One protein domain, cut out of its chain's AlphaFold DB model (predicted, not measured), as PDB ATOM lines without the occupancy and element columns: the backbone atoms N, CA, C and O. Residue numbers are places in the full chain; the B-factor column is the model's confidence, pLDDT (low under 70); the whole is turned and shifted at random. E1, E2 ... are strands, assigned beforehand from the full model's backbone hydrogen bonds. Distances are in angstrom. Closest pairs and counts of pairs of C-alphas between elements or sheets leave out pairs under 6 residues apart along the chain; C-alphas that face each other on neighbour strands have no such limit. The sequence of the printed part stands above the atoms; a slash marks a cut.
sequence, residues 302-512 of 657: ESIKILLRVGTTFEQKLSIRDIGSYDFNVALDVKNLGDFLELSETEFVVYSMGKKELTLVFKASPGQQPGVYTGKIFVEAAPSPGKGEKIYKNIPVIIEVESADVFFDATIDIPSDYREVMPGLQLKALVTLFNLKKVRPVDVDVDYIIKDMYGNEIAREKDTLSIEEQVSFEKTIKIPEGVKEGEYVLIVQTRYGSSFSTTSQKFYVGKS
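Overview. This is residues 302 to 512 of the 657 residues of an uncharacterized protein of Candidatus Woesearchaeota archaeon CG10_big_fil_rev_8_21_14_0_10_44_13 (UniProt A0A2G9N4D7). Two lobes, each a sandwich of strands, are joined obliquely into an elongated body: residues 302 to 402 make the first, with sheet E2 E6 E4 over the hollow of the curled sheet E1 E8 E7 E3 E5, and residues 408 to 509 make the second, with sheets E9 E10 E13 and E12 E11 E14 E15 face to face. The lobes meet where E7 and E8 pack on E15, in a stack of sheets, three or more sheets face to face in turn. The printed part has 211 residues, no named helix and fifteen named strands, E1 to E15 in chain order; the class is all strand. The orders E1 E8 E7 E3 E5, mixed, and E2 E6 E4, E12 E11 E14 E15 and E9 E10 E13, each antiparallel, run strand beside strand. The whole is only just compact, close to loose, with a radius of gyration of the C-alphas of 19.8 A, and spans 66 by 42 by 23 A.

Along the chain. Find C-alpha 304 at (173.005, 191.394, 104.929), where E1 begins, residues 304 to 309. Then come E2, 313 to 322, E3, 327 to 335, E4, 341 to 343, E5, 347 to 350, and E6, 355 to 363. From C-alpha 371 at (174.960, 175.388, 104.414), E7 runs 41.1 A to residue 384; E8, 391 to 402, covers 35.6 A. Read on through E9, 408 to 413, E10, 426 to 435, E11, 442 to 452, E12, 457 to 467, E13, 470 to 478, and E14, 486 to 496, 32.8 A long. E15, 499 to 509, ends at C-alpha 509, (174.297, 187.521, 85.758).

Arrangement. Start at the curled, strongly twisted sheet: E1 is parallel to E8, with N 306 and O 398 at 2.9 A. E7 and E8 form a hairpin, with N 377 and O 395 at 2.9 A. E2 and E6 are antiparallel, with N 316 and O 360 at 2.9 A. E8 touches E15, the closest C-alphas being those of Glu 402 and Ser 501, 5.0 A apart. E14 and E15 form a hairpin, with N 490 and O 505 at 2.9 A. E9 touches E15 at the C-alphas of Asp 409 and Ser 501, 5.9 A apart. E10 and E13 are antiparallel, with N 429 and O 475 at 2.9 A. E3 and E9 are apart.

Size, cuts and confidence. The C-alphas of Lys 387 and Arg 440, the two farthest apart, are 67.5 A from each other. The printed part has no cut. The link from E9 to E10, 12 residues, is long; in it residues 420 to 421 pair, parallel, with 508 to 509 of E15. Mean pLDDT of the printed part is 90.6, and residues 385 to 387, 416 and 438 to 439 are under 70.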
ATOM      1  N   GLU A 302     171.932 197.882 103.343       84.88
ATOM      2  CA  GLU A 302     171.220 197.588 102.082       84.88
ATOM      3  C   GLU A 302     171.316 196.113 101.665       84.88
ATOM      4  O   GLU A 302     170.511 195.632 100.875       84.88
ATOM      5  N   SER A 303     172.263 195.369 102.237       88.19
ATOM      6  CA  SER A 303     172.372 193.915 102.121       88.19
ATOM      7  C   SER A 303     172.916 193.326 103.418       88.19
ATOM      8  O   SER A 303     173.592 194.011 104.187       88.19
ATOM      9  N   ILE A 304     172.605 192.061 103.690       89.75
ATOM     10  CA  ILE A 304     173.005 191.394 104.929       89.75
ATOM     11  C   ILE A 304     173.694 190.072 104.602       89.75
ATOM     12  O   ILE A 304     173.130 189.216 103.924       89.75
ATOM     13  N   LYS A 305     174.900 189.882 105.135       93.88
ATOM     14  CA  LYS A 305     175.615 188.606 105.120       93.88
ATOM     15  C   LYS A 305     176.025 188.255 106.546       93.88
ATOM     16  O   LYS A 305     176.741 189.034 107.168       93.88
ATOM     17  N   ILE A 306     175.574 187.109 107.050       94.00
ATOM     18  CA  ILE A 306     175.831 186.649 108.420       94.00
ATOM     19  C   ILE A 306     176.433 185.248 108.401       94.00
ATOM     20  O   ILE A 306     175.953 184.381 107.674       94.00
ATOM     21  N   LEU A 307     177.431 185.026 109.256       94.94
ATOM     22  CA  LEU A 307     177.987 183.713 109.575       94.94
ATOM     23  C   LEU A 307     177.470 183.253 110.943       94.94
ATOM     24  O   LEU A 307     177.606 183.964 111.939       94.94
ATOM     25  N   LEU A 308     176.894 182.055 110.998       94.44
ATOM     26  CA  LEU A 308     176.432 181.386 112.209       94.44
ATOM     27  C   LEU A 308     177.097 180.020 112.342       94.44
ATOM     28  O   LEU A 308     177.351 179.333 111.356       94.44
ATOM     29  N   ARG A 309     177.270 179.570 113.584       93.69
ATOM     30  CA  ARG A 309     177.534 178.158 113.872       93.69
ATOM     31  C   ARG A 309     176.247 177.499 114.341       93.69
ATOM     32  O   ARG A 309     175.400 178.134 114.970       93.69
ATOM     33  N   VAL A 310     176.082 176.215 114.053       94.56
ATOM     34  CA  VAL A 310     174.934 175.453 114.561       94.56
ATOM     35  C   VAL A 310     174.846 175.592 116.088       94.56
ATOM     36  O   VAL A 310     175.812 175.355 116.811       94.56
ATOM     37  N   GLY A 311     173.669 175.978 116.572       92.12
ATOM     38  CA  GLY A 311     173.370 176.243 117.978       92.12
ATOM     39  C   GLY A 311     173.523 177.704 118.415       92.12
ATOM     40  O   GLY A 311     173.241 177.991 119.576       92.12
ATOM     41  N   THR A 312     173.951 178.624 117.540       92.81
ATOM     42  CA  THR A 312     174.172 180.034 117.906       92.81
ATOM     43  C   THR A 312     173.044 180.964 117.466       92.81
ATOM     44  O   THR A 312     172.217 180.648 116.606       92.81
ATOM     45  N   THR A 313     173.030 182.155 118.059       94.56
ATOM     46  CA  THR A 313     172.154 183.270 117.689       94.56
ATOM     47  C   THR A 313     172.996 184.534 117.546       94.56
ATOM     48  O   THR A 313     173.977 184.700 118.271       94.56
ATOM     49  N   PHE A 314     172.632 185.398 116.607       93.94
ATOM     50  CA  PHE A 314     173.286 186.672 116.341       93.94
ATOM     51  C   PHE A 314     172.233 187.761 116.156       93.94
ATOM     52  O   PHE A 314     171.226 187.545 115.483       93.94
ATOM     53  N   GLU A 315     172.466 188.933 116.736       94.81
ATOM     54  CA  GLU A 315     171.573 190.080 116.593       94.81
ATOM     55  C   GLU A 315     172.216 191.144 115.706       94.81
ATOM     56  O   GLU A 315     173.364 191.537 115.915       94.81
ATOM     57  N   GLN A 316     171.452 191.651 114.741       92.25
ATOM     58  CA  GLN A 316     171.850 192.774 113.900       92.25
ATOM     59  C   GLN A 316     170.762 193.839 113.897       92.25
ATOM     60  O   GLN A 316     169.574 193.535 113.945       92.25
ATOM     61  N   LYS A 317     171.157 195.105 113.799       93.50
ATOM     62  CA  LYS A 317     170.206 196.204 113.644       93.50
ATOM     63  C   LYS A 317     169.927 196.498 112.174       93.50
ATOM     64  O   LYS A 317     170.857 196.574 111.376       93.50
ATOM     65  N   LEU A 318     168.658 196.746 111.863       93.56
ATOM     66  CA  LEU A 318     168.200 197.341 110.611       93.56
ATOM     67  C   LEU A 318     167.649 198.739 110.894       93.56
ATOM     68  O   LEU A 318     166.749 198.914 111.714       93.56
ATOM     69  N   SER A 319     168.198 199.743 110.224       93.50
ATOM     70  CA  SER A 319     167.813 201.144 110.348       93.50
ATOM     71  C   SER A 319     167.010 201.572 109.127       93.50
ATOM     72  O   SER A 319     167.534 201.572 108.019       93.50
ATOM     73  N   ILE A 320     165.780 202.035 109.338       93.62
ATOM     74  CA  ILE A 320     164.958 202.667 108.300       93.62
ATOM     75  C   ILE A 320     164.750 204.128 108.681       93.62
ATOM     76  O   ILE A 320     164.238 204.438 109.758       93.62
ATOM     77  N   ARG A 321     165.181 205.039 107.810       89.25
ATOM     78  CA  ARG A 321     165.120 206.487 108.013       89.25
ATOM     79  C   ARG A 321     164.294 207.130 106.911       89.25
ATOM     80  O   ARG A 321     164.528 206.852 105.742       89.25
ATOM     81  N   ASP A 322     163.399 208.034 107.287       87.81
ATOM     82  CA  ASP A 322     162.799 208.978 106.352       87.81
ATOM     83  C   ASP A 322     163.669 210.239 106.254       87.81
ATOM     84  O   ASP A 322     164.125 210.775 107.265       87.81
ATOM     85  N   ILE A 323     163.913 210.705 105.034       83.50
ATOM     86  CA  ILE A 323     164.536 212.001 104.729       83.50
ATOM     87  C   ILE A 323     163.537 212.975 104.084       83.50
ATOM     88  O   ILE A 323     163.909 214.089 103.716       83.50
ATOM     89  N   GLY A 324     162.285 212.548 103.915       82.88
ATOM     90  CA  GLY A 324     161.193 213.327 103.364       82.88
ATOM     91  C   GLY A 324     160.397 214.098 104.418       82.88
ATOM     92  O   GLY A 324     160.888 214.497 105.471       82.88
ATOM     93  N   SER A 325     159.142 214.387 104.075       80.38
ATOM     94  CA  SER A 325     158.216 215.178 104.900       80.38
ATOM     95  C   SER A 325     156.902 214.445 105.179       80.38
ATOM     96  O   SER A 325     155.908 215.082 105.523       80.38
ATOM     97  N   TYR A 326     156.878 213.125 104.990       82.31
ATOM     98  CA  TYR A 326     155.691 212.291 105.164       82.31
ATOM     99  C   TYR A 326     155.986 211.170 106.152       82.31
ATOM    100  O   TYR A 326     157.099 210.654 106.189       82.31
ATOM    101  N   ASP A 327     154.978 210.772 106.920       88.75
ATOM    102  CA  ASP A 327     155.063 209.554 107.717       88.75
ATOM    103  C   ASP A 327     154.885 208.342 106.795       88.75
ATOM    104  O   ASP A 327     154.153 208.407 105.805       88.75
ATOM    105  N   PHE A 328     155.505 207.214 107.128       91.44
ATOM    106  CA  PHE A 328     155.373 205.972 106.368       91.44
ATOM    107  C   PHE A 328     154.903 204.833 107.262       91.44
ATOM    108  O   PHE A 328     155.509 204.548 108.293       91.44
ATOM    109  N   ASN A 329     153.850 204.142 106.826       93.44
ATOM    110  CA  ASN A 329     153.498 202.830 107.354       93.44
ATOM    111  C   ASN A 329     154.369 201.804 106.634       93.44
ATOM    112  O   ASN A 329     154.254 201.652 105.417       93.44
ATOM    113  N   VAL A 330     155.248 201.141 107.374       95.12
ATOM    114  CA  VAL A 330     156.188 200.161 106.835       95.12
ATOM    115  C   VAL A 330     155.740 198.761 107.228       95.12
ATOM    116  O   VAL A 330     155.476 198.509 108.402       95.12
ATOM    117  N   ALA A 331     155.683 197.865 106.246       96.56
ATOM    118  CA  ALA A 331     155.466 196.438 106.421       96.56
ATOM    119  C   ALA A 331     156.682 195.658 105.903       96.56
ATOM    120  O   ALA A 331     157.211 195.952 104.828       96.56
ATOM    121  N   LEU A 332     157.123 194.673 106.682       96.62
ATOM    122  CA  LEU A 332     158.253 193.801 106.393       96.62
ATOM    123  C   LEU A 332     157.789 192.359 106.212       96.62
ATOM    124  O   LEU A 332     157.050 191.828 107.040       96.62
ATOM    125  N   ASP A 333     158.280 191.707 105.163       95.31
ATOM    126  CA  ASP A 333     157.983 190.308 104.854       95.31
ATOM    127  C   ASP A 333     159.275 189.557 104.512       95.31
ATOM    128  O   ASP A 333     160.057 189.973 103.657       95.31
ATOM    129  N   VAL A 334     159.525 188.446 105.202       94.81
ATOM    130  CA  VAL A 334     160.740 187.639 105.035       94.81
ATOM    131  C   VAL A 334     160.442 186.466 104.109       94.81
ATOM    132  O   VAL A 334     159.576 185.639 104.398       94.81
ATOM    133  N   LYS A 335     161.194 186.337 103.010       92.88
ATOM    134  CA  LYS A 335     161.092 185.185 102.100       92.88
ATOM    135  C   LYS A 335     162.294 184.261 102.216       92.88
ATOM    136  O   LYS A 335     163.435 184.716 102.209       92.88
ATOM    137  N   ASN A 336     162.003 182.960 102.273       91.19
ATOM    138  CA  ASN A 336     162.955 181.840 102.272       91.19
ATOM    139  C   ASN A 336     163.931 181.778 103.460       91.19
ATOM    140  O   ASN A 336     164.879 181.002 103.424       91.19
ATOM    141  N   LEU A 337     163.670 182.538 104.532       93.38
ATOM    142  CA  LEU A 337     164.526 182.597 105.728       93.38
ATOM    143  C   LEU A 337     163.756 182.467 107.052       93.38
ATOM    144  O   LEU A 337     164.321 182.738 108.105       93.38
ATOM    145  N   GLY A 338     162.486 182.046 107.026       85.88
ATOM    146  CA  GLY A 338     161.630 182.018 108.225       85.88
ATOM    147  C   GLY A 338     162.154 181.143 109.373       85.88
ATOM    148  O   GLY A 338     161.906 181.449 110.533       85.88
ATOM    149  N   ASP A 339     162.933 180.101 109.068       89.81
ATOM    150  CA  ASP A 339     163.540 179.236 110.091       89.81
ATOM    151  C   ASP A 339     164.782 179.864 110.753       89.81
ATOM    152  O   ASP A 339     165.187 179.446 111.841       89.81
ATOM    153  N   PHE A 340     165.376 180.874 110.110       94.81
ATOM    154  CA  PHE A 340     166.670 181.452 110.476       94.81
ATOM    155  C   PHE A 340     166.598 182.898 110.950       94.81
ATOM    156  O   PHE A 340     167.492 183.324 111.671       94.81
ATOM    157  N   LEU A 341     165.590 183.661 110.529       95.75
ATOM    158  CA  LEU A 341     165.487 185.093 110.777       95.75
ATOM    159  C   LEU A 341     164.152 185.427 111.438       95.75
ATOM    160  O   LEU A 341     163.087 185.190 110.872       95.75
ATOM    161  N   GLU A 342     164.231 186.054 112.606       95.44
ATOM    162  CA  GLU A 342     163.098 186.649 113.305       95.44
ATOM    163  C   GLU A 342     163.243 188.175 113.343       95.44
ATOM    164  O   GLU A 342     164.320 188.712 113.610       95.44
ATOM    165  N   LEU A 343     162.146 188.882 113.064       95.56
ATOM    166  CA  LEU A 343     162.081 190.342 113.119       95.56
ATOM    167  C   LEU A 343     161.449 190.777 114.442       95.56
ATOM    168  O   LEU A 343     160.417 190.232 114.833       95.56
ATOM    169  N   SER A 344     162.016 191.794 115.102       95.44
ATOM    170  CA  SER A 344     161.425 192.358 116.326       95.44
ATOM    171  C   SER A 344     160.027 192.943 116.098       95.44
ATOM    172  O   SER A 344     159.170 192.866 116.975       95.44
ATOM    173  N   GLU A 345     159.802 193.540 114.924       95.31
ATOM    174  CA  GLU A 345     158.523 194.092 114.469       95.31
ATOM    175  C   GLU A 345     158.403 193.874 112.953       95.31
ATOM    176  O   GLU A 345     159.385 194.028 112.223       95.31
ATOM    177  N   THR A 346     157.205 193.539 112.470       95.06
ATOM    178  CA  THR A 346     156.917 193.379 111.031       95.06
ATOM    179  C   THR A 346     156.109 194.540 110.460       95.06
ATOM    180  O   THR A 346     156.127 194.748 109.256       95.06
ATOM    181  N   GLU A 347     155.415 195.306 111.302       96.50
ATOM    182  CA  GLU A 347     154.640 196.483 110.907       96.50
ATOM    183  C   GLU A 347     154.882 197.617 111.903       96.50
ATOM    184  O   GLU A 347     154.789 197.413 113.115       96.50
ATOM    185  N   PHE A 348     155.204 198.812 111.409       95.31
ATOM    186  CA  PHE A 348     155.470 199.984 112.245       95.31
ATOM    187  C   PHE A 348     155.361 201.284 111.442       95.31
ATOM    188  O   PHE A 348     155.277 201.284 110.213       95.31
ATOM    189  N   VAL A 349     155.387 202.413 112.151       92.69
ATOM    190  CA  VAL A 349     155.388 203.750 111.548       92.69
ATOM    191  C   VAL A 349     156.783 204.358 111.635       92.69
ATOM    192  O   VAL A 349     157.393 204.384 112.708       92.69
ATOM    193  N   VAL A 350     157.274 204.876 110.512       92.88
ATOM    194  CA  VAL A 350     158.431 205.773 110.456       92.88
ATOM    195  C   VAL A 350     157.894 207.191 110.332       92.88
ATOM    196  O   VAL A 350     157.303 207.546 109.316       92.88
ATOM    197  N   TYR A 351     158.061 207.983 111.388       89.56
ATOM    198  CA  TYR A 351     157.652 209.386 111.380       89.56
ATOM    199  C   TYR A 351     158.564 210.219 110.478       89.56
ATOM    200  O   TYR A 351     159.744 209.897 110.332       89.56
ATOM    201  N   SER A 352     158.027 211.304 109.922       86.25
ATOM    202  CA  SER A 352     158.730 212.186 108.993       86.25
ATOM    203  C   SER A 352     160.078 212.662 109.542       86.25
ATOM    204  O   SER A 352     160.153 213.068 110.707       86.25
ATOM    205  N   MET A 353     161.130 212.638 108.718       84.94
ATOM    206  CA  MET A 353     162.530 212.915 109.110       84.94
ATOM    207  C   MET A 353     163.066 212.045 110.269       84.94
ATOM    208  O   MET A 353     164.127 212.318 110.840       84.94
ATOM    209  N   GLY A 354     162.316 211.019 110.664       88.50
ATOM    210  CA  GLY A 354     162.622 210.127 111.766       88.50
ATOM    211  C   GLY A 354     163.440 208.922 111.324       88.50
ATOM    212  O   GLY A 354     163.587 208.610 110.143       88.50
ATOM    213  N   LYS A 355     163.970 208.204 112.311       92.50
ATOM    214  CA  LYS A 355     164.655 206.924 112.126       92.50
ATOM    215  C   LYS A 355     164.030 205.886 113.053       92.50
ATOM    216  O   LYS A 355     163.862 206.146 114.243       92.50
ATOM    217  N   LYS A 356     163.736 204.707 112.511       93.44
ATOM    218  CA  LYS A 356     163.339 203.506 113.246       93.44
ATOM    219  C   LYS A 356     164.477 202.490 113.174       93.44
ATOM    220  O   LYS A 356     165.007 202.230 112.098       93.44
ATOM    221  N   GLU A 357     164.848 201.933 114.321       95.38
ATOM    222  CA  GLU A 357     165.748 200.780 114.400       95.38
ATOM    223  C   GLU A 357     164.942 199.533 114.754       95.38
ATOM    224  O   GLU A 357     164.062 199.582 115.615       95.38
ATOM    225  N   LEU A 358     165.255 198.434 114.080       95.19
ATOM    226  CA  LEU A 358     164.683 197.112 114.293       95.19
ATOM    227  C   LEU A 358     165.806 196.142 114.623       95.19
ATOM    228  O   LEU A 358     166.894 196.244 114.051       95.19
ATOM    229  N   THR A 359     165.529 195.183 115.498       96.25
ATOM    230  CA  THR A 359     166.463 194.094 115.779       96.25
ATOM    231  C   THR A 359     166.089 192.890 114.922       96.25
ATOM    232  O   THR A 359     164.957 192.406 114.961       96.25
ATOM    233  N   LEU A 360     167.056 192.421 114.143       96.75
ATOM    234  CA  LEU A 360     167.026 191.184 113.378       96.75
ATOM    235  C   LEU A 360     167.724 190.107 114.203       96.75
ATOM    236  O   LEU A 360     168.900 190.261 114.541       96.75
ATOM    237  N   VAL A 361     167.014 189.032 114.529       96.88
ATOM    238  CA  VAL A 361     167.561 187.908 115.293       96.88
ATOM    239  C   VAL A 361     167.792 186.744 114.339       96.88
ATOM    240  O   VAL A 361     166.851 186.134 113.833       96.88
ATOM    241  N   PHE A 362     169.061 186.441 114.092       97.12
ATOM    242  CA  PHE A 362     169.501 185.329 113.262       97.12
ATOM    243  C   PHE A 362     169.811 184.120 114.134       97.12
ATOM    244  O   PHE A 362     170.585 184.231 115.081       97.12
ATOM    245  N   LYS A 363     169.257 182.952 113.817       95.19
ATOM    246  CA  LYS A 363     169.437 181.729 114.605       95.19
ATOM    247  C   LYS A 363     169.743 180.521 113.727       95.19
ATOM    248  O   LYS A 363     169.143 180.326 112.675       95.19
ATOM    249  N   ALA A 364     170.637 179.668 114.211       95.50
ATOM    250  CA  ALA A 364     170.869 178.339 113.664       95.50
ATOM    251  C   ALA A 364     170.562 177.323 114.766       95.50
ATOM    252  O   ALA A 364     171.364 177.121 115.671       95.50
ATOM    253  N   SER A 365     169.381 176.706 114.737       92.06
ATOM    254  CA  SER A 365     168.983 175.739 115.772       92.06
ATOM    255  C   SER A 365     169.921 174.514 115.790       92.06
ATOM    256  O   SER A 365     170.443 174.151 114.740       92.06
ATOM    257  N   PRO A 366     170.109 173.802 116.922       87.81
ATOM    258  CA  PRO A 366     171.025 172.651 117.003       87.81
ATOM    259  C   PRO A 366     170.769 171.501 116.005       87.81
ATOM    260  O   PRO A 366     171.672 170.717 115.738       87.81
ATOM    261  N   GLY A 367     169.550 171.378 115.466       85.69
ATOM    262  CA  GLY A 367     169.194 170.400 114.423       85.69
ATOM    263  C   GLY A 367     169.220 170.951 112.993       85.69
ATOM    264  O   GLY A 367     168.839 170.242 112.063       85.69
ATOM    265  N   GLN A 368     169.612 172.212 112.815       90.94
ATOM    266  CA  GLN A 368     169.623 172.875 111.518       90.94
ATOM    267  C   GLN A 368     170.773 172.352 110.660       90.94
ATOM    268  O   GLN A 368     171.884 172.145 111.150       90.94
ATOM    269  N   GLN A 369     170.520 172.151 109.367       92.38
ATOM    270  CA  GLN A 369     171.567 171.700 108.454       92.38
ATOM    271  C   GLN A 369     172.561 172.839 108.173       92.38
ATOM    272  O   GLN A 369     172.129 173.948 107.841       92.38
ATOM    273  N   PRO A 370     173.875 172.587 108.264       94.38
ATOM    274  CA  PRO A 370     174.881 173.514 107.763       94.38
ATOM    275  C   PRO A 370     174.721 173.769 106.257       94.38
ATOM    276  O   PRO A 370     174.279 172.894 105.508       94.38
ATOM    277  N   GLY A 371     175.070 174.972 105.809       95.31
ATOM    278  CA  GLY A 371     174.960 175.388 104.414       95.31
ATOM    279  C   GLY A 371     174.768 176.891 104.259       95.31
ATOM    280  O   GLY A 371     174.845 177.641 105.224       95.31
ATOM    281  N   VAL A 372     174.498 177.321 103.026       96.69
ATOM    282  CA  VAL A 372     174.185 178.725 102.717       96.69
ATOM    283  C   VAL A 372     172.722 178.863 102.341       96.69
ATOM    284  O   VAL A 372     172.225 178.169 101.439       96.69
ATOM    285  N   TYR A 373     172.064 179.792 103.025       95.88
ATOM    286  CA  TYR A 373     170.658 180.122 102.879       95.88
ATOM    287  C   TYR A 373     170.536 181.546 102.350       95.88
ATOM    288  O   TYR A 373     171.027 182.491 102.965       95.88
ATOM    289  N   THR A 374     169.903 181.686 101.189       95.81
ATOM    290  CA  THR A 374     169.674 182.973 100.536       95.81
ATOM    291  C   THR A 374     168.197 183.334 100.619       95.81
ATOM    292  O   THR A 374     167.315 182.477 100.528       95.81
ATOM    293  N   GLY A 375     167.918 184.617 100.800       93.94
ATOM    294  CA  GLY A 375     166.560 185.134 100.811       93.94
ATOM    295  C   GLY A 375     166.530 186.649 100.819       93.94
ATOM    296  O   GLY A 375     167.538 187.312 100.564       93.94
ATOM    297  N   LYS A 376     165.346 187.207 101.072       93.19
ATOM    298  CA  LYS A 376     165.113 188.653 101.017       93.19
ATOM    299  C   LYS A 376     164.171 189.099 102.126       93.19
ATOM    300  O   LYS A 376     163.213 188.390 102.447       93.19
ATOM    301  N   ILE A 377     164.418 190.294 102.651       94.69
ATOM    302  CA  ILE A 377     163.436 191.056 103.425       94.69
ATOM    303  C   ILE A 377     162.783 192.041 102.456       94.69
ATOM    304  O   ILE A 377     163.449 192.925 101.916       94.69
ATOM    305  N   PHE A 378     161.493 191.859 102.208       94.56
ATOM    306  CA  PHE A 378     160.667 192.771 101.429       94.56
ATOM    307  C   PHE A 378     160.183 193.887 102.345       94.56
ATOM    308  O   PHE A 378     159.661 193.625 103.423       94.56
ATOM    309  N   VAL A 379     160.367 195.124 101.903       94.75
ATOM    310  CA  VAL A 379     160.006 196.343 102.619       94.75
ATOM    311  C   VAL A 379     158.969 197.068 101.774       94.75
ATOM    312  O   VAL A 379     159.277 197.543 100.682       94.75
ATOM    313  N   GLU A 380     157.743 197.156 102.272       95.12
ATOM    314  CA  GLU A 380     156.684 197.984 101.702       95.12
ATOM    315  C   GLU A 380     156.510 199.220 102.584       95.12
ATOM    316  O   GLU A 380     156.126 199.101 103.741       95.12
ATOM    317  N   ALA A 381     156.772 200.412 102.048       92.69
ATOM    318  CA  ALA A 381     156.550 201.676 102.740       92.69
ATOM    319  C   ALA A 381     155.430 202.464 102.049       92.69
ATOM    320  O   ALA A 381     155.579 202.954 100.926       92.69
ATOM    321  N   ALA A 382     154.293 202.592 102.730       91.88
ATOM    322  CA  ALA A 382     153.131 203.330 102.252       91.88
ATOM    323  C   ALA A 382     153.055 204.714 102.929       91.88
ATOM    324  O   ALA A 382     152.964 204.778 104.159       91.88
ATOM    325  N   PRO A 383     153.055 205.824 102.168       89.75
ATOM    326  CA  PRO A 383     152.984 207.163 102.744       89.75
ATOM    327  C   PRO A 383     151.647 207.415 103.457       89.75
ATOM    328  O   PRO A 383     150.569 207.052 102.976       89.75
ATOM    329  N   SER A 384     151.713 208.089 104.602       82.19
ATOM    330  CA  SER A 384     150.595 208.475 105.461       82.19
ATOM    331  C   SER A 384     150.595 210.002 105.650       82.19
ATOM    332  O   SER A 384     151.610 210.558 106.068       82.19
ATOM    333  N   PRO A 385     149.493 210.719 105.330       69.69
ATOM    334  CA  PRO A 385     148.162 210.212 104.996       69.69
ATOM    335  C   PRO A 385     147.964 209.987 103.482       69.69
ATOM    336  O   PRO A 385     147.622 210.920 102.760       69.69
ATOM    337  N   GLY A 386     148.143 208.750 102.997       64.50
ATOM    338  CA  GLY A 386     147.611 208.197 101.736       64.50
ATOM    339  C   GLY A 386     147.936 208.918 100.420       64.50
ATOM    340  O   GLY A 386     147.391 208.553  99.381       64.50
ATOM    341  N   LYS A 387     148.771 209.959 100.442       65.50
ATOM    342  CA  LYS A 387     149.152 210.753  99.272       65.50
ATOM    343  C   LYS A 387     150.579 210.394  98.884       65.50
ATOM    344  O   LYS A 387     151.524 210.913  99.461       65.50
ATOM    345  N   GLY A 388     150.713 209.511  97.906       71.25
ATOM    346  CA  GLY A 388     151.998 209.126  97.331       71.25
ATOM    347  C   GLY A 388     151.987 207.688  96.830       71.25
ATOM    348  O   GLY A 388     151.061 206.926  97.111       71.25
ATOM    349  N   GLU A 389     153.005 207.341  96.055       83.81
ATOM    350  CA  GLU A 389     153.222 205.975  95.588       83.81
ATOM    351  C   GLU A 389     153.805 205.118  96.720       83.81
ATOM    352  O   GLU A 389     154.561 205.612  97.561       83.81
ATOM    353  N   LYS A 390     153.427 203.837  96.764       89.06
ATOM    354  CA  LYS A 390     154.041 202.877  97.685       89.06
ATOM    355  C   LYS A 390     155.467 202.596  97.235       89.06
ATOM    356  O   LYS A 390     155.702 202.343  96.056       89.06
ATOM    357  N   ILE A 391     156.394 202.596  98.179       89.69
ATOM    358  CA  ILE A 391     157.797 202.290  97.921       89.69
ATOM    359  C   ILE A 391     158.025 200.823  98.266       89.69
ATOM    360  O   ILE A 391     157.685 200.389  99.367       89.69
ATOM    361  N   TYR A 392     158.614 200.078  97.336       89.62
ATOM    362  CA  TYR A 392     159.009 198.690  97.548       89.62
ATOM    363  C   TYR A 392     160.527 198.575  97.488       89.62
ATOM    364  O   TYR A 392     161.156 199.041  96.537       89.62
ATOM    365  N   LYS A 393     161.110 197.941  98.502       89.38
ATOM    366  CA  LYS A 393     162.546 197.698  98.618       89.38
ATOM    367  C   LYS A 393     162.810 196.256  99.019       89.38
ATOM    368  O   LYS A 393     162.040 195.667  99.768       89.38
ATOM    369  N   ASN A 394     163.907 195.699  98.522       90.25
ATOM    370  CA  ASN A 394     164.337 194.346  98.849       90.25
ATOM    371  C   ASN A 394     165.717 194.414  99.483       90.25
ATOM    372  O   ASN A 394     166.621 194.992  98.888       90.25
ATOM    373  N   ILE A 395     165.875 193.794 100.647       91.62
ATOM    374  CA  ILE A 395     167.169 193.647 101.310       91.62
ATOM    375  C   ILE A 395     167.614 192.197 101.093       91.62
ATOM    376  O   ILE A 395     167.001 191.298 101.681       91.62
ATOM    377  N   PRO A 396     168.605 191.922 100.229       91.94
ATOM    378  CA  PRO A 396     169.157 190.584 100.069       91.94
ATOM    379  C   PRO A 396     169.854 190.132 101.354       91.94
ATOM    380  O   PRO A 396     170.617 190.885 101.964       91.94
ATOM    381  N   VAL A 397     169.597 188.888 101.752       94.75
ATOM    382  CA  VAL A 397     170.140 188.279 102.967       94.75
ATOM    383  C   VAL A 397     170.782 186.935 102.632       94.75
ATOM    384  O   VAL A 397     170.171 186.088 101.977       94.75
ATOM    385  N   ILE A 398     172.012 186.742 103.102       96.12
ATOM    386  CA  ILE A 398     172.789 185.509 102.977       96.12
ATOM    387  C   ILE A 398     173.186 185.059 104.381       96.12
ATOM    388  O   ILE A 398     173.839 185.800 105.114       96.12
ATOM    389  N   ILE A 399     172.793 183.845 104.756       96.81
ATOM    390  CA  ILE A 399     173.147 183.233 106.036       96.81
ATOM    391  C   ILE A 399     174.014 182.011 105.756       96.81
ATOM    392  O   ILE A 399     173.558 181.033 105.160       96.81
ATOM    393  N   GLU A 400     175.264 182.080 106.187       96.88
ATOM    394  CA  GLU A 400     176.221 180.981 106.194       96.88
ATOM    395  C   GLU A 400     176.106 180.255 107.531       96.88
ATOM    396  O   GLU A 400     176.213 180.867 108.590       96.88
ATOM    397  N   VAL A 401     175.845 178.951 107.493       96.25
ATOM    398  CA  VAL A 401     175.724 178.113 108.685       96.25
ATOM    399  C   VAL A 401     176.788 177.031 108.638       96.25
ATOM    400  O   VAL A 401     176.757 176.159 107.770       96.25
ATOM    401  N   GLU A 402     177.697 177.068 109.601       95.69
ATOM    402  CA  GLU A 402     178.765 176.086 109.781       95.69
ATOM    403  C   GLU A 402     178.442 175.096 110.897       95.69
ATOM    404  O   GLU A 402     177.611 175.356 111.772       95.69
ATOM    405  N   SER A 403     179.121 173.950 110.903       94.12
ATOM    406  CA  SER A 403     179.075 173.047 112.055       94.12
ATOM    407  C   SER A 403     179.654 173.709 113.311       94.12
ATOM    408  O   SER A 403     180.419 174.669 113.248       94.12
ATOM    409  N   ALA A 404     179.301 173.178 114.484       88.19
ATOM    410  CA  ALA A 404     179.846 173.666 115.753       88.19
ATOM    411  C   ALA A 404     181.381 173.533 115.812       88.19
ATOM    412  O   ALA A 404     182.066 174.449 116.266       88.19
ATOM    413  N   ASP A 405     181.902 172.414 115.304       87.94
ATOM    414  CA  ASP A 405     183.332 172.167 115.143       87.94
ATOM    415  C   ASP A 405     183.732 172.344 113.678       87.94
ATOM    416  O   ASP A 405     183.209 171.647 112.808       87.94
ATOM    417  N   VAL A 406     184.675 173.247 113.414       89.88
ATOM    418  CA  VAL A 406     185.195 173.544 112.073       89.88
ATOM    419  C   VAL A 406     186.681 173.186 112.023       89.88
ATOM    420  O   VAL A 406     187.480 173.662 112.833       89.88
ATOM    421  N   PHE A 407     187.049 172.285 111.114       88.31
ATOM    422  CA  PHE A 407     188.425 171.806 110.923       88.31
ATOM    423  C   PHE A 407     189.094 172.408 109.689       88.31
ATOM    424  O   PHE A 407     190.323 172.448 109.631       88.31
ATOM    425  N   PHE A 408     188.290 172.887 108.744       86.88
ATOM    426  CA  PHE A 408     188.734 173.519 107.512       86.88
ATOM    427  C   PHE A 408     187.997 174.827 107.324       86.88
ATOM    428  O   PHE A 408     186.825 174.901 107.673       86.88
ATOM    429  N   ASP A 409     188.677 175.807 106.753       88.12
ATOM    430  CA  ASP A 409     188.082 177.074 106.340       88.12
ATOM    431  C   ASP A 409     188.299 177.264 104.842       88.12
ATOM    432  O   ASP A 409     189.232 176.691 104.269       88.12
ATOM    433  N   ALA A 410     187.440 178.047 104.205       89.31
ATOM    434  CA  ALA A 410     187.555 178.375 102.797       89.31
ATOM    435  C   ALA A 410     187.317 179.867 102.566       89.31
ATOM    436  O   ALA A 410     186.417 180.477 103.138       89.31
ATOM    437  N   THR A 411     188.083 180.446 101.650       89.88
ATOM    438  CA  THR A 411     187.855 181.790 101.128       89.88
ATOM    439  C   THR A 411     187.594 181.730  99.630       89.88
ATOM    440  O   THR A 411     188.110 180.864  98.919       89.88
ATOM    441  N   ILE A 412     186.752 182.648  99.160       93.00
ATOM    442  CA  ILE A 412     186.461 182.867  97.746       93.00
ATOM    443  C   ILE A 412     186.796 184.322  97.455       93.00
ATOM    444  O   ILE A 412     186.384 185.206  98.209       93.00
ATOM    445  N   ASP A 413     187.500 184.551  96.355       88.06
ATOM    446  CA  ASP A 413     187.612 185.865  95.742       88.06
ATOM    447  C   ASP A 413     187.231 185.796  94.260       88.06
ATOM    448  O   ASP A 413     187.889 185.138  93.455       88.06
ATOM    449  N   ILE A 414     186.130 186.453  93.898       87.38
ATOM    450  CA  ILE A 414     185.706 186.676  92.517       87.38
ATOM    451  C   ILE A 414     186.367 187.972  92.032       87.38
ATOM    452  O   ILE A 414     185.973 189.063  92.489       87.38
ATOM    453  N   PRO A 415     187.315 187.887  91.076       79.38
ATOM    454  CA  PRO A 415     187.939 189.065  90.503       79.38
ATOM    455  C   PRO A 415     186.878 189.980  89.905       79.38
ATOM    456  O   PRO A 415     185.861 189.538  89.370       79.38
ATOM    457  N   SER A 416     187.118 191.281  89.972       69.69
ATOM    458  CA  SER A 416     186.120 192.287  89.617       69.69
ATOM    459  C   SER A 416     185.655 192.220  88.152       69.69
ATOM    460  O   SER A 416     184.557 192.677  87.864       69.69
ATOM    461  N   ASP A 417     186.435 191.633  87.239       71.62
ATOM    462  CA  ASP A 417     186.034 191.386  85.837       71.62
ATOM    463  C   ASP A 417     185.026 190.237  85.674       71.62
ATOM    464  O   ASP A 417     184.366 190.135  84.646       71.62
ATOM    465  N   TYR A 418     184.895 189.385  86.692       82.00
ATOM    466  CA  TYR A 418     183.987 188.236  86.721       82.00
ATOM    467  C   TYR A 418     182.851 188.414  87.735       82.00
ATOM    468  O   TYR A 418     182.088 187.482  87.977       82.00
ATOM    469  N   ARG A 419     182.705 189.605  88.332       78.50
ATOM    470  CA  ARG A 419     181.547 189.922  89.182       78.50
ATOM    471  C   ARG A 419     180.268 190.140  88.375       78.50
ATOM    472  O   ARG A 419     179.197 189.994  88.944       78.50
ATOM    473  N   GLU A 420     180.380 190.425  87.080       83.31
ATOM    474  CA  GLU A 420     179.275 190.466  86.120       83.31
ATOM    475  C   GLU A 420     179.574 189.462  84.995       83.31
ATOM    476  O   GLU A 420     180.583 189.580  84.302       83.31
ATOM    477  N   VAL A 421     178.720 188.451  84.815       88.38
ATOM    478  CA  VAL A 421     178.929 187.381  83.821       88.38
ATOM    479  C   VAL A 421     177.665 187.176  82.994       88.38
ATOM    480  O   VAL A 421     176.559 187.176  83.519       88.38
ATOM    481  N   MET A 422     177.790 186.976  81.683       87.88
ATOM    482  CA  MET A 422     176.622 186.675  80.844       87.88
ATOM    483  C   MET A 422     176.247 185.182  80.901       87.88
ATOM    484  O   MET A 422     177.127 184.328  81.059       87.88
ATOM    485  N   PRO A 423     174.962 184.831  80.701       91.50
ATOM    486  CA  PRO A 423     174.542 183.444  80.539       91.50
ATOM    487  C   PRO A 423     175.355 182.731  79.449       91.50
ATOM    488  O   PRO A 423     175.577 183.278  78.371       91.50
ATOM    489  N   GLY A 424     175.801 181.504  79.724       88.62
ATOM    490  CA  GLY A 424     176.640 180.711  78.819       88.62
ATOM    491  C   GLY A 424     178.152 180.927  78.972       88.62
ATOM    492  O   GLY A 424     178.917 180.074  78.511       88.62
ATOM    493  N   LEU A 425     178.593 182.007  79.628       90.00
ATOM    494  CA  LEU A 425     180.011 182.298  79.869       90.00
ATOM    495  C   LEU A 425     180.534 181.644  81.159       90.00
ATOM    496  O   LEU A 425     179.812 180.947  81.871       90.00
ATOM    497  N   GLN A 426     181.828 181.820  81.426       92.19
ATOM    498  CA  GLN A 426     182.523 181.236  82.572       92.19
ATOM    499  C   GLN A 426     182.712 182.264  83.691       92.19
ATOM    500  O   GLN A 426     183.256 183.342  83.461       92.19
ATOM    501  N   LEU A 427     182.306 181.896  84.904       93.56
ATOM    502  CA  LEU A 427     182.656 182.578  86.143       93.56
ATOM    503  C   LEU A 427     183.996 182.035  86.642       93.56
ATOM    504  O   LEU A 427     184.169 180.817  86.728       93.56
ATOM    505  N   LYS A 428     184.915 182.932  86.999       92.94
ATOM    506  CA  LYS A 428     186.195 182.586  87.620       92.94
ATOM    507  C   LYS A 428     186.260 183.098  89.049       92.94
ATOM    508  O   LYS A 428     185.869 184.232  89.309       92.94
ATOM    509  N   ALA A 429     186.775 182.271  89.949       92.56
ATOM    510  CA  ALA A 429     187.004 182.632  91.341       92.56
ATOM    511  C   ALA A 429     188.294 181.990  91.859       92.56
ATOM    512  O   ALA A 429     188.566 180.824  91.572       92.56
ATOM    513  N   LEU A 430     189.070 182.730  92.642       91.50
ATOM    514  CA  LEU A 430     190.178 182.185  93.413       91.50
ATOM    515  C   LEU A 430     189.615 181.559  94.688       91.50
ATOM    516  O   LEU A 430     188.956 182.233  95.478       91.50
ATOM    517  N   VAL A 431     189.858 180.267  94.881       93.38
ATOM    518  CA  VAL A 431     189.386 179.521  96.046       93.38
ATOM    519  C   VAL A 431     190.597 179.075  96.852       93.38
ATOM    520  O   VAL A 431     191.508 178.447  96.311       93.38
ATOM    521  N   THR A 432     190.612 179.402  98.144       91.44
ATOM    522  CA  THR A 432     191.686 178.993  99.060       91.44
ATOM    523  C   THR A 432     191.098 178.231 100.234       91.44
ATOM    524  O   THR A 432     190.191 178.729 100.890       91.44
ATOM    525  N   LEU A 433     191.593 177.021 100.491       90.88
ATOM    526  CA  LEU A 433     191.180 176.194 101.623       90.88
ATOM    527  C   LEU A 433     192.322 176.080 102.628       90.88
ATOM    528  O   LEU A 433     193.471 175.877 102.239       90.88
ATOM    529  N   PHE A 434     191.986 176.130 103.914       89.38
ATOM    530  CA  PHE A 434     192.922 176.080 105.034       89.38
ATOM    531  C   PHE A 434     192.607 174.898 105.950       89.38
ATOM    532  O   PHE A 434     191.460 174.700 106.346       89.38
ATOM    533  N   ASN A 435     193.622 174.129 106.340       88.44
ATOM    534  CA  ASN A 435     193.525 173.084 107.358       88.44
ATOM    535  C   ASN A 435     193.814 173.680 108.744       88.44
ATOM    536  O   ASN A 435     194.962 173.779 109.181       88.44
ATOM    537  N   LEU A 436     192.758 174.052 109.470       84.56
ATOM    538  CA  LEU A 436     192.865 174.741 110.762       84.56
ATOM    539  C   LEU A 436     193.410 173.851 111.888       84.56
ATOM    540  O   LEU A 436     193.878 174.349 112.913       84.56
ATOM    541  N   LYS A 437     193.311 172.525 111.746       80.00
ATOM    542  CA  LYS A 437     193.702 171.562 112.790       80.00
ATOM    543  C   LYS A 437     195.069 170.923 112.550       80.00
ATOM    544  O   LYS A 437     195.485 170.119 113.384       80.00
ATOM    545  N   LYS A 438     195.758 171.265 111.451       69.75
ATOM    546  CA  LYS A 438     197.030 170.643 111.031       69.75
ATOM    547  C   LYS A 438     196.967 169.114 111.092       69.75
ATOM    548  O   LYS A 438     197.907 168.436 111.513       69.75
ATOM    549  N   VAL A 439     195.803 168.562 110.741       64.25
ATOM    550  CA  VAL A 439     195.645 167.114 110.589       64.25
ATOM    551  C   VAL A 439     196.522 166.711 109.405       64.25
ATOM    552  O   VAL A 439     196.617 167.474 108.450       64.25
ATOM    553  N   ARG A 440     197.181 165.546 109.473       73.38
ATOM    554  CA  ARG A 440     197.931 164.951 108.342       73.38
ATOM    555  C   ARG A 440     197.154 165.114 107.029       73.38
ATOM    556  O   ARG A 440     195.933 165.104 107.134       73.38
ATOM    557  N   PRO A 441     197.812 165.139 105.852       71.88
ATOM    558  CA  PRO A 441     197.142 165.282 104.561       71.88
ATOM    559  C   PRO A 441     195.825 164.508 104.504       71.88
ATOM    560  O   PRO A 441     195.803 163.291 104.723       71.88
ATOM    561  N   VAL A 442     194.734 165.244 104.315       84.06
ATOM    562  CA  VAL A 442     193.366 164.731 104.398       84.06
ATOM    563  C   VAL A 442     192.589 165.151 103.170       84.06
ATOM    564  O   VAL A 442     192.659 166.302 102.742       84.06
ATOM    565  N   ASP A 443     191.846 164.190 102.634       88.75
ATOM    566  CA  ASP A 443     190.933 164.396 101.522       88.75
ATOM    567  C   ASP A 443     189.662 165.075 102.043       88.75
ATOM    568  O   ASP A 443     188.945 164.524 102.882       88.75
ATOM    569  N   VAL A 444     189.405 166.286 101.558       91.81
ATOM    570  CA  VAL A 444     188.241 167.105 101.899       91.81
ATOM    571  C   VAL A 444     187.314 167.163 100.695       91.81
ATOM    572  O   VAL A 444     187.749 167.480  99.588       91.81
ATOM    573  N   ASP A 445     186.029 166.892 100.915       94.88
ATOM    574  CA  ASP A 445     185.010 167.050  99.881       94.88
ATOM    575  C   ASP A 445     184.629 168.526  99.761       94.88
ATOM    576  O   ASP A 445     184.300 169.171 100.762       94.88
ATOM    577  N   VAL A 446     184.649 169.052  98.538       96.12
ATOM    578  CA  VAL A 446     184.360 170.453  98.231       96.12
ATOM    579  C   VAL A 446     183.222 170.532  97.219       96.12
ATOM    580  O   VAL A 446     183.347 170.060  96.091       96.12
ATOM    581  N   ASP A 447     182.109 171.146  97.613       96.88
ATOM    582  CA  ASP A 447     180.991 171.463  96.723       96.88
ATOM    583  C   ASP A 447     181.059 172.950  96.329       96.88
ATOM    584  O   ASP A 447     181.047 173.828  97.195       96.88
ATOM    585  N   TYR A 448     181.053 173.236  95.026       97.50
ATOM    586  CA  TYR A 448     180.890 174.583  94.470       97.50
ATOM    587  C   TYR A 448     179.466 174.717  93.961       97.50
ATOM    588  O   TYR A 448     179.045 173.946  93.099       97.50
ATOM    589  N   ILE A 449     178.710 175.668  94.490       97.94
ATOM    590  CA  ILE A 449     177.276 175.785  94.231       97.94
ATOM    591  C   ILE A 449     176.975 177.215  93.808       97.94
ATOM    592  O   ILE A 449     177.404 178.161  94.463       97.94
ATOM    593  N   ILE A 450     176.195 177.379  92.747       97.69
ATOM    594  CA  ILE A 450     175.614 178.668  92.379       97.69
ATOM    595  C   ILE A 450     174.144 178.642  92.773       97.69
ATOM    596  O   ILE A 450     173.400 177.763  92.329       97.69
ATOM    597  N   LYS A 451     173.721 179.606  93.591       95.75
ATOM    598  CA  LYS A 451     172.314 179.809  93.952       95.75
ATOM    599  C   LYS A 451     171.828 181.189  93.547       95.75
ATOM    600  O   LYS A 451     172.607 182.136  93.513       95.75
ATOM    601  N   ASP A 452     170.533 181.301  93.287       93.94
ATOM    602  CA  ASP A 452     169.870 182.601  93.215       93.94
ATOM    603  C   ASP A 452     169.504 183.131  94.617       93.94
ATOM    604  O   ASP A 452     169.626 182.445  95.641       93.94
ATOM    605  N   MET A 453     169.009 184.368  94.674       90.50
ATOM    606  CA  MET A 453     168.536 184.993  95.918       90.50
ATOM    607  C   MET A 453     167.171 184.472  96.414       90.50
ATOM    608  O   MET A 453     166.624 185.004  97.380       90.50
ATOM    609  N   TYR A 454     166.606 183.452  95.762       89.69
ATOM    610  CA  TYR A 454     165.401 182.736  96.184       89.69
ATOM    611  C   TYR A 454     165.724 181.322  96.695       89.69
ATOM    612  O   TYR A 454     164.809 180.571  97.024       89.69
ATOM    613  N   GLY A 455     167.000 180.955  96.799       90.69
ATOM    614  CA  GLY A 455     167.441 179.658  97.304       90.69
ATOM    615  C   GLY A 455     167.453 178.544  96.259       90.69
ATOM    616  O   GLY A 455     167.790 177.410  96.609       90.69
ATOM    617  N   ASN A 456     167.133 178.838  94.996       93.56
ATOM    618  CA  ASN A 456     167.192 177.852  93.923       93.56
ATOM    619  C   ASN A 456     168.647 177.599  93.529       93.56
ATOM    620  O   ASN A 456     169.424 178.530  93.315       93.56
ATOM    621  N   GLU A 457     169.003 176.327  93.404       95.62
ATOM    622  CA  GLU A 457     170.306 175.901  92.906       95.62
ATOM    623  C   GLU A 457     170.331 175.936  91.376       95.62
ATOM    624  O   GLU A 457     169.476 175.350  90.715       95.62
ATOM    625  N   ILE A 458     171.320 176.635  90.828       96.25
ATOM    626  CA  ILE A 458     171.500 176.861  89.390       96.25
ATOM    627  C   ILE A 458     172.545 175.910  88.817       96.25
ATOM    628  O   ILE A 458     172.370 175.370  87.725       96.25
ATOM    629  N   ALA A 459     173.637 175.713  89.553       96.00
ATOM    630  CA  ALA A 459     174.726 174.827  89.179       96.00
ATOM    631  C   ALA A 459     175.401 174.262  90.428       96.00
ATOM    632  O   ALA A 459     175.431 174.913  91.477       96.00
ATOM    633  N   ARG A 460     175.969 173.064  90.289       96.94
ATOM    634  CA  ARG A 460     176.777 172.412  91.314       96.94
ATOM    635  C   ARG A 460     177.897 171.611  90.675       96.94
ATOM    636  O   ARG A 460     177.649 170.791  89.795       96.94
ATOM    637  N   GLU A 461     179.097 171.791  91.199       97.31
ATOM    638  CA  GLU A 461     180.267 170.972  90.903       97.31
ATOM    639  C   GLU A 461     180.860 170.430  92.201       97.31
ATOM    640  O   GLU A 461     180.670 171.017  93.267       97.31
ATOM    641  N   LYS A 462     181.561 169.299  92.112       96.94
ATOM    642  CA  LYS A 462     182.166 168.631  93.263       96.94
ATOM    643  C   LYS A 462     183.605 168.282  92.963       96.94
ATOM    644  O   LYS A 462     183.853 167.698  91.912       96.94
ATOM    645  N   ASP A 463     184.484 168.551  93.914       95.12
ATOM    646  CA  ASP A 463     185.871 168.105  93.904       95.12
ATOM    647  C   ASP A 463     186.213 167.444  95.249       95.12
ATOM    648  O   ASP A 463     185.547 167.671  96.260       95.12
ATOM    649  N   THR A 464     187.269 166.637  95.265       94.38
ATOM    650  CA  THR A 464     187.890 166.138  96.497       94.38
ATOM    651  C   THR A 464     189.345 166.581  96.472       94.38
ATOM    652  O   THR A 464     190.067 166.276  95.520       94.38
ATOM    653  N   LEU A 465     189.767 167.330  97.489       91.50
ATOM    654  CA  LEU A 465     191.095 167.939  97.547       91.50
ATOM    655  C   LEU A 465     191.878 167.389  98.736       91.50
ATOM    656  O   LEU A 465     191.388 167.413  99.862       91.50
ATOM    657  N   SER A 466     193.110 166.940  98.493       89.75
ATOM    658  CA  SER A 466     194.048 166.575  99.559       89.75
ATOM    659  C   SER A 466     194.738 167.834 100.076       89.75
ATOM    660  O   SER A 466     195.476 168.481  99.331       89.75
ATOM    661  N   ILE A 467     194.534 168.161 101.353       86.62
ATOM    662  CA  ILE A 467     195.047 169.391 101.971       86.62
ATOM    663  C   ILE A 467     195.966 169.035 103.135       86.62
ATOM    664  O   ILE A 467     195.563 168.328 104.058       86.62
ATOM    665  N   GLU A 468     197.198 169.545 103.105       84.25
ATOM    666  CA  GLU A 468     198.129 169.449 104.234       84.25
ATOM    667  C   GLU A 468     197.991 170.668 105.150       84.25
ATOM    668  O   GLU A 468     197.451 170.543 106.246       84.25
ATOM    669  N   GLU A 469     198.380 171.856 104.686       86.88
ATOM    670  CA  GLU A 469     198.196 173.111 105.431       86.88
ATOM    671  C   GLU A 469     197.191 174.035 104.747       86.88
ATOM    672  O   GLU A 469     196.229 174.479 105.368       86.88
ATOM    673  N   GLN A 470     197.385 174.285 103.455       89.94
ATOM    674  CA  GLN A 470     196.483 175.081 102.634       89.94
ATOM    675  C   GLN A 470     196.599 174.682 101.163       89.94
ATOM    676  O   GLN A 470     197.619 174.137 100.738       89.94
ATOM    677  N   VAL A 471     195.573 174.987 100.375       89.94
ATOM    678  CA  VAL A 471     195.603 174.874  98.912       89.94
ATOM    679  C   VAL A 471     194.867 176.063  98.304       89.94
ATOM    680  O   VAL A 471     193.800 176.431  98.786       89.94
ATOM    681  N   SER A 472     195.435 176.669  97.260       92.94
ATOM    682  CA  SER A 472     194.831 177.788  96.531       92.94
ATOM    683  C   SER A 472     194.836 177.494  95.036       92.94
ATOM    684  O   SER A 472     195.839 177.011  94.505       92.94
ATOM    685  N   PHE A 473     193.712 177.726  94.366       90.62
ATOM    686  CA  PHE A 473     193.551 177.465  92.936       90.62
ATOM    687  C   PHE A 473     192.438 178.329  92.332       90.62
ATOM    688  O   PHE A 473     191.516 178.770  93.017       90.62
ATOM    689  N   GLU A 474     192.506 178.541  91.019       94.62
ATOM    690  CA  GLU A 474     191.431 179.181  90.260       94.62
ATOM    691  C   GLU A 474     190.352 178.144  89.914       94.62
ATOM    692  O   GLU A 474     190.616 177.153  89.229       94.62
ATOM    693  N   LYS A 475     189.115 178.380  90.360       94.75
ATOM    694  CA  LYS A 475     187.936 177.611  89.964       94.75
ATOM    695  C   LYS A 475     187.209 178.333  88.835       94.75
ATOM    696  O   LYS A 475     186.908 179.521  88.934       94.75
ATOM    697  N   THR A 476     186.890 177.595  87.775       95.94
ATOM    698  CA  THR A 476     186.087 178.079  86.646       95.94
ATOM    699  C   THR A 476     184.778 177.301  86.574       95.94
ATOM    700  O   THR A 476     184.813 176.075  86.531       95.94
ATOM    701  N   ILE A 477     183.640 177.996  86.538       95.56
ATOM    702  CA  ILE A 477     182.298 177.394  86.493       95.56
ATOM    703  C   ILE A 477     181.520 178.005  85.328       95.56
ATOM    704  O   ILE A 477     181.469 179.226  85.179       95.56
ATOM    705  N   LYS A 478     180.897 177.177  84.483       93.88
ATOM    706  CA  LYS A 478     180.081 177.668  83.360       93.88
ATOM    707  C   LYS A 478     178.678 178.054  83.839       93.88
ATOM    708  O   LYS A 478     177.963 177.223  84.395       93.88
ATOM    709  N   ILE A 479     178.256 179.285  83.554       95.19
ATOM    710  CA  ILE A 479     176.892 179.755  83.811       95.19
ATOM    711  C   ILE A 479     175.952 179.161  82.749       95.19
ATOM    712  O   ILE A 479     176.226 179.306  81.554       95.19
ATOM    713  N   PRO A 480     174.845 178.492  83.120       93.38
ATOM    714  CA  PRO A 480     173.902 177.964  82.134       93.38
ATOM    715  C   PRO A 480     173.272 179.068  81.258       93.38
ATOM    716  O   PRO A 480     173.023 180.179  81.712       93.38
ATOM    717  N   GLU A 481     172.974 178.766  79.991       88.81
ATOM    718  CA  GLU A 481     172.464 179.759  79.018       88.81
ATOM    719  C   GLU A 481     171.049 180.273  79.337       88.81
ATOM    720  O   GLU A 481     170.690 181.385  78.961       88.81
ATOM    721  N   GLY A 482     170.238 179.471  80.036       87.25
ATOM    722  CA  GLY A 482     168.864 179.817  80.416       87.25
ATOM    723  C   GLY A 482     168.741 180.600  81.725       87.25
ATOM    724  O   GLY A 482     167.623 180.810  82.200       87.25
ATOM    725  N   VAL A 483     169.865 180.977  82.340       91.56
ATOM    726  CA  VAL A 483     169.869 181.748  83.585       91.56
ATOM    727  C   VAL A 483     169.315 183.140  83.316       91.56
ATOM    728  O   VAL A 483     169.653 183.787  82.324       91.56
ATOM    729  N   LYS A 484     168.413 183.582  84.192       90.94
ATOM    730  CA  LYS A 484     167.822 184.914  84.102       90.94
ATOM    731  C   LYS A 484     168.794 185.947  84.639       90.94
ATOM    732  O   LYS A 484     169.558 185.660  85.556       90.94
ATOM    733  N   GLU A 485     168.679 187.152  84.112       88.94
ATOM    734  CA  GLU A 485     169.351 188.311  84.677       88.94
ATOM    735  C   GLU A 485     169.016 188.466  86.175       88.94
ATOM    736  O   GLU A 485     167.861 188.266  86.576       88.94
ATOM    737  N   GLY A 486     170.021 188.780  86.996       88.44
ATOM    738  CA  GLY A 486     169.845 189.022  88.428       88.44
ATOM    739  C   GLY A 486     171.067 188.698  89.291       88.44
ATOM    740  O   GLY A 486     172.109 188.268  88.801       88.44
ATOM    741  N   GLU A 487     170.910 188.884  90.604       89.06
ATOM    742  CA  GLU A 487     171.919 188.540  91.613       89.06
ATOM    743  C   GLU A 487     171.972 187.032  91.898       89.06
ATOM    744  O   GLU A 487     170.944 186.379  92.131       89.06
ATOM    745  N   TYR A 488     173.194 186.510  91.981       93.75
ATOM    746  CA  TYR A 488     173.505 185.129  92.327       93.75
ATOM    747  C   TYR A 488     174.628 185.069  93.362       93.75
ATOM    748  O   TYR A 488     175.359 186.031  93.602       93.75
ATOM    749  N   VAL A 489     174.766 183.910  93.996       96.00
ATOM    750  CA  VAL A 489     175.771 183.657  95.024       96.00
ATOM    751  C   VAL A 489     176.561 182.416  94.641       96.00
ATOM    752  O   VAL A 489     175.980 181.341  94.475       96.00
ATOM    753  N   LEU A 490     177.880 182.566  94.515       97.56
ATOM    754  CA  LEU A 490     178.810 181.446  94.470       97.56
ATOM    755  C   LEU A 490     179.100 181.006  95.902       97.56
ATOM    756  O   LEU A 490     179.426 181.826  96.754       97.56
ATOM    757  N   ILE A 491     178.972 179.714  96.155       98.12
ATOM    758  CA  ILE A 491     179.098 179.094  97.466       98.12
ATOM    759  C   ILE A 491     180.154 177.998  97.367       98.12
ATOM    760  O   ILE A 491     180.080 177.157  96.473       98.12
ATOM    761  N   VAL A 492     181.089 177.979  98.310       97.56
ATOM    762  CA  VAL A 492     182.037 176.878  98.510       97.56
ATOM    763  C   VAL A 492     181.737 176.250  99.856       97.56
ATOM    764  O   VAL A 492     181.731 176.935 100.877       97.56
ATOM    765  N   GLN A 493     181.467 174.949  99.847       96.50
ATOM    766  CA  GLN A 493     181.209 174.152 101.043       96.50
ATOM    767  C   GLN A 493     182.267 173.075 101.162       96.50
ATOM    768  O   GLN A 493     182.484 172.327 100.212       96.50
ATOM    769  N   THR A 494     182.880 172.966 102.334       94.38
ATOM    770  CA  THR A 494     183.852 171.918 102.631       94.38
ATOM    771  C   THR A 494     183.266 170.943 103.637       94.38
ATOM    772  O   THR A 494     182.584 171.336 104.588       94.38
ATOM    773  N   ARG A 495     183.509 169.648 103.434       92.88
ATOM    774  CA  ARG A 495     183.039 168.592 104.328       92.88
ATOM    775  C   ARG A 495     184.151 167.603 104.627       92.88
ATOM    776  O   ARG A 495     184.754 167.027 103.727       92.88
ATOM    777  N   TYR A 496     184.358 167.361 105.916       90.56
ATOM    778  CA  TYR A 496     185.256 166.321 106.396       90.56
ATOM    779  C   TYR A 496     184.775 165.774 107.743       90.56
ATOM    780  O   TYR A 496     184.791 166.469 108.762       90.56
ATOM    781  N   GLY A 497     184.337 164.513 107.763       86.25
ATOM    782  CA  GLY A 497     183.766 163.900 108.964       86.25
ATOM    783  C   GLY A 497     182.562 164.690 109.486       86.25
ATOM    784  O   GLY A 497     181.552 164.813 108.797       86.25
ATOM    785  N   SER A 498     182.666 165.220 110.708       86.69
ATOM    786  CA  SER A 498     181.653 166.086 111.330       86.69
ATOM    787  C   SER A 498     181.845 167.583 111.053       86.69
ATOM    788  O   SER A 498     180.984 168.372 111.436       86.69
ATOM    789  N   SER A 499     182.960 167.974 110.431       90.38
ATOM    790  CA  SER A 499     183.255 169.366 110.095       90.38
ATOM    791  C   SER A 499     182.594 169.753 108.781       90.38
ATOM    792  O   SER A 499     182.749 169.072 107.764       90.38
ATOM    793  N   PHE A 500     181.921 170.893 108.810       94.19
ATOM    794  CA  PHE A 500     181.342 171.579 107.676       94.19
ATOM    795  C   PHE A 500     181.650 173.072 107.788       94.19
ATOM    796  O   PHE A 500     181.222 173.715 108.747       94.19
ATOM    797  N   SER A 501     182.343 173.614 106.792       93.88
ATOM    798  CA  SER A 501     182.543 175.056 106.639       93.88
ATOM    799  C   SER A 501     181.952 175.517 105.319       93.88
ATOM    800  O   SER A 501     181.820 174.740 104.366       93.88
ATOM    801  N   THR A 502     181.544 176.777 105.277       95.44
ATOM    802  CA  THR A 502     180.999 177.366 104.068       95.44
ATOM    803  C   THR A 502     181.370 178.828 103.957       95.44
ATOM    804  O   THR A 502     181.332 179.571 104.928       95.44
ATOM    805  N   THR A 503     181.621 179.251 102.728       95.44
ATOM    806  CA  THR A 503     181.829 180.651 102.377       95.44
ATOM    807  C   THR A 503     181.092 180.959 101.082       95.44
ATOM    808  O   THR A 503     180.744 180.057 100.309       95.44
ATOM    809  N   SER A 504     180.798 182.228 100.854       95.69
ATOM    810  CA  SER A 504     180.007 182.668  99.722       95.69
ATOM    811  C   SER A 504     180.354 184.077  99.267       95.69
ATOM    812  O   SER A 504     180.736 184.939 100.064       95.69
ATOM    813  N   GLN A 505     180.178 184.332  97.976       92.88
ATOM    814  CA  GLN A 505     180.374 185.647  97.384       92.88
ATOM    815  C   GLN A 505     179.314 185.913  96.316       92.88
ATOM    816  O   GLN A 505     178.974 185.031  95.524       92.88
ATOM    817  N   LYS A 506     178.766 187.133  96.319       91.69
ATOM    818  CA  LYS A 506     177.776 187.566  95.328       91.69
ATOM    819  C   LYS A 506     178.440 187.875  93.988       91.69
ATOM    820  O   LYS A 506     179.550 188.406  93.954       91.69
ATOM    821  N   PHE A 507     177.715 187.605  92.915       90.94
ATOM    822  CA  PHE A 507     178.006 188.068  91.564       90.94
ATOM    823  C   PHE A 507     176.686 188.285  90.812       90.94
ATOM    824  O   PHE A 507     175.625 187.833  91.248       90.94
ATOM    825  N   TYR A 508     176.741 188.979  89.685       87.75
ATOM    826  CA  TYR A 508     175.592 189.273  88.849       87.75
ATOM    827  C   TYR A 508     175.643 188.496  87.546       87.75
ATOM    828  O   TYR A 508     176.703 188.337  86.932       87.75
ATOM    829  N   VAL A 509     174.473 188.041  87.107       91.06
ATOM    830  CA  VAL A 509     174.297 187.521  85.758       91.06
ATOM    831  C   VAL A 509     173.573 188.567  84.928       91.06
ATOM    832  O   VAL A 509     172.445 188.931  85.248       91.06
ATOM    833  N   GLY A 510     174.218 189.038  83.861       83.75
ATOM    834  CA  GLY A 510     173.650 190.032  82.950       83.75
ATOM    835  C   GLY A 510     172.614 189.452  81.979       83.75
ATOM    836  O   GLY A 510     172.342 188.249  81.945       83.75
ATOM    837  N   LYS A 511     172.047 190.308  81.122       75.56
ATOM    838  CA  LYS A 511     171.177 189.874  80.016       75.56
ATOM    839  C   LYS A 511     171.937 188.996  79.018       75.56
ATOM    840  O   LYS A 511     173.074 189.291  78.656       75.56
ATOM    841  N   SER A 512     171.286 187.952  78.501       70.62
ATOM    842  CA  SER A 512     171.864 187.144  77.418       70.62
ATOM    843  C   SER A 512     172.032 187.980  76.141       70.62
ATOM    844  O   SER A 512     171.178 188.820  75.835       70.62
TER     845      SER A 512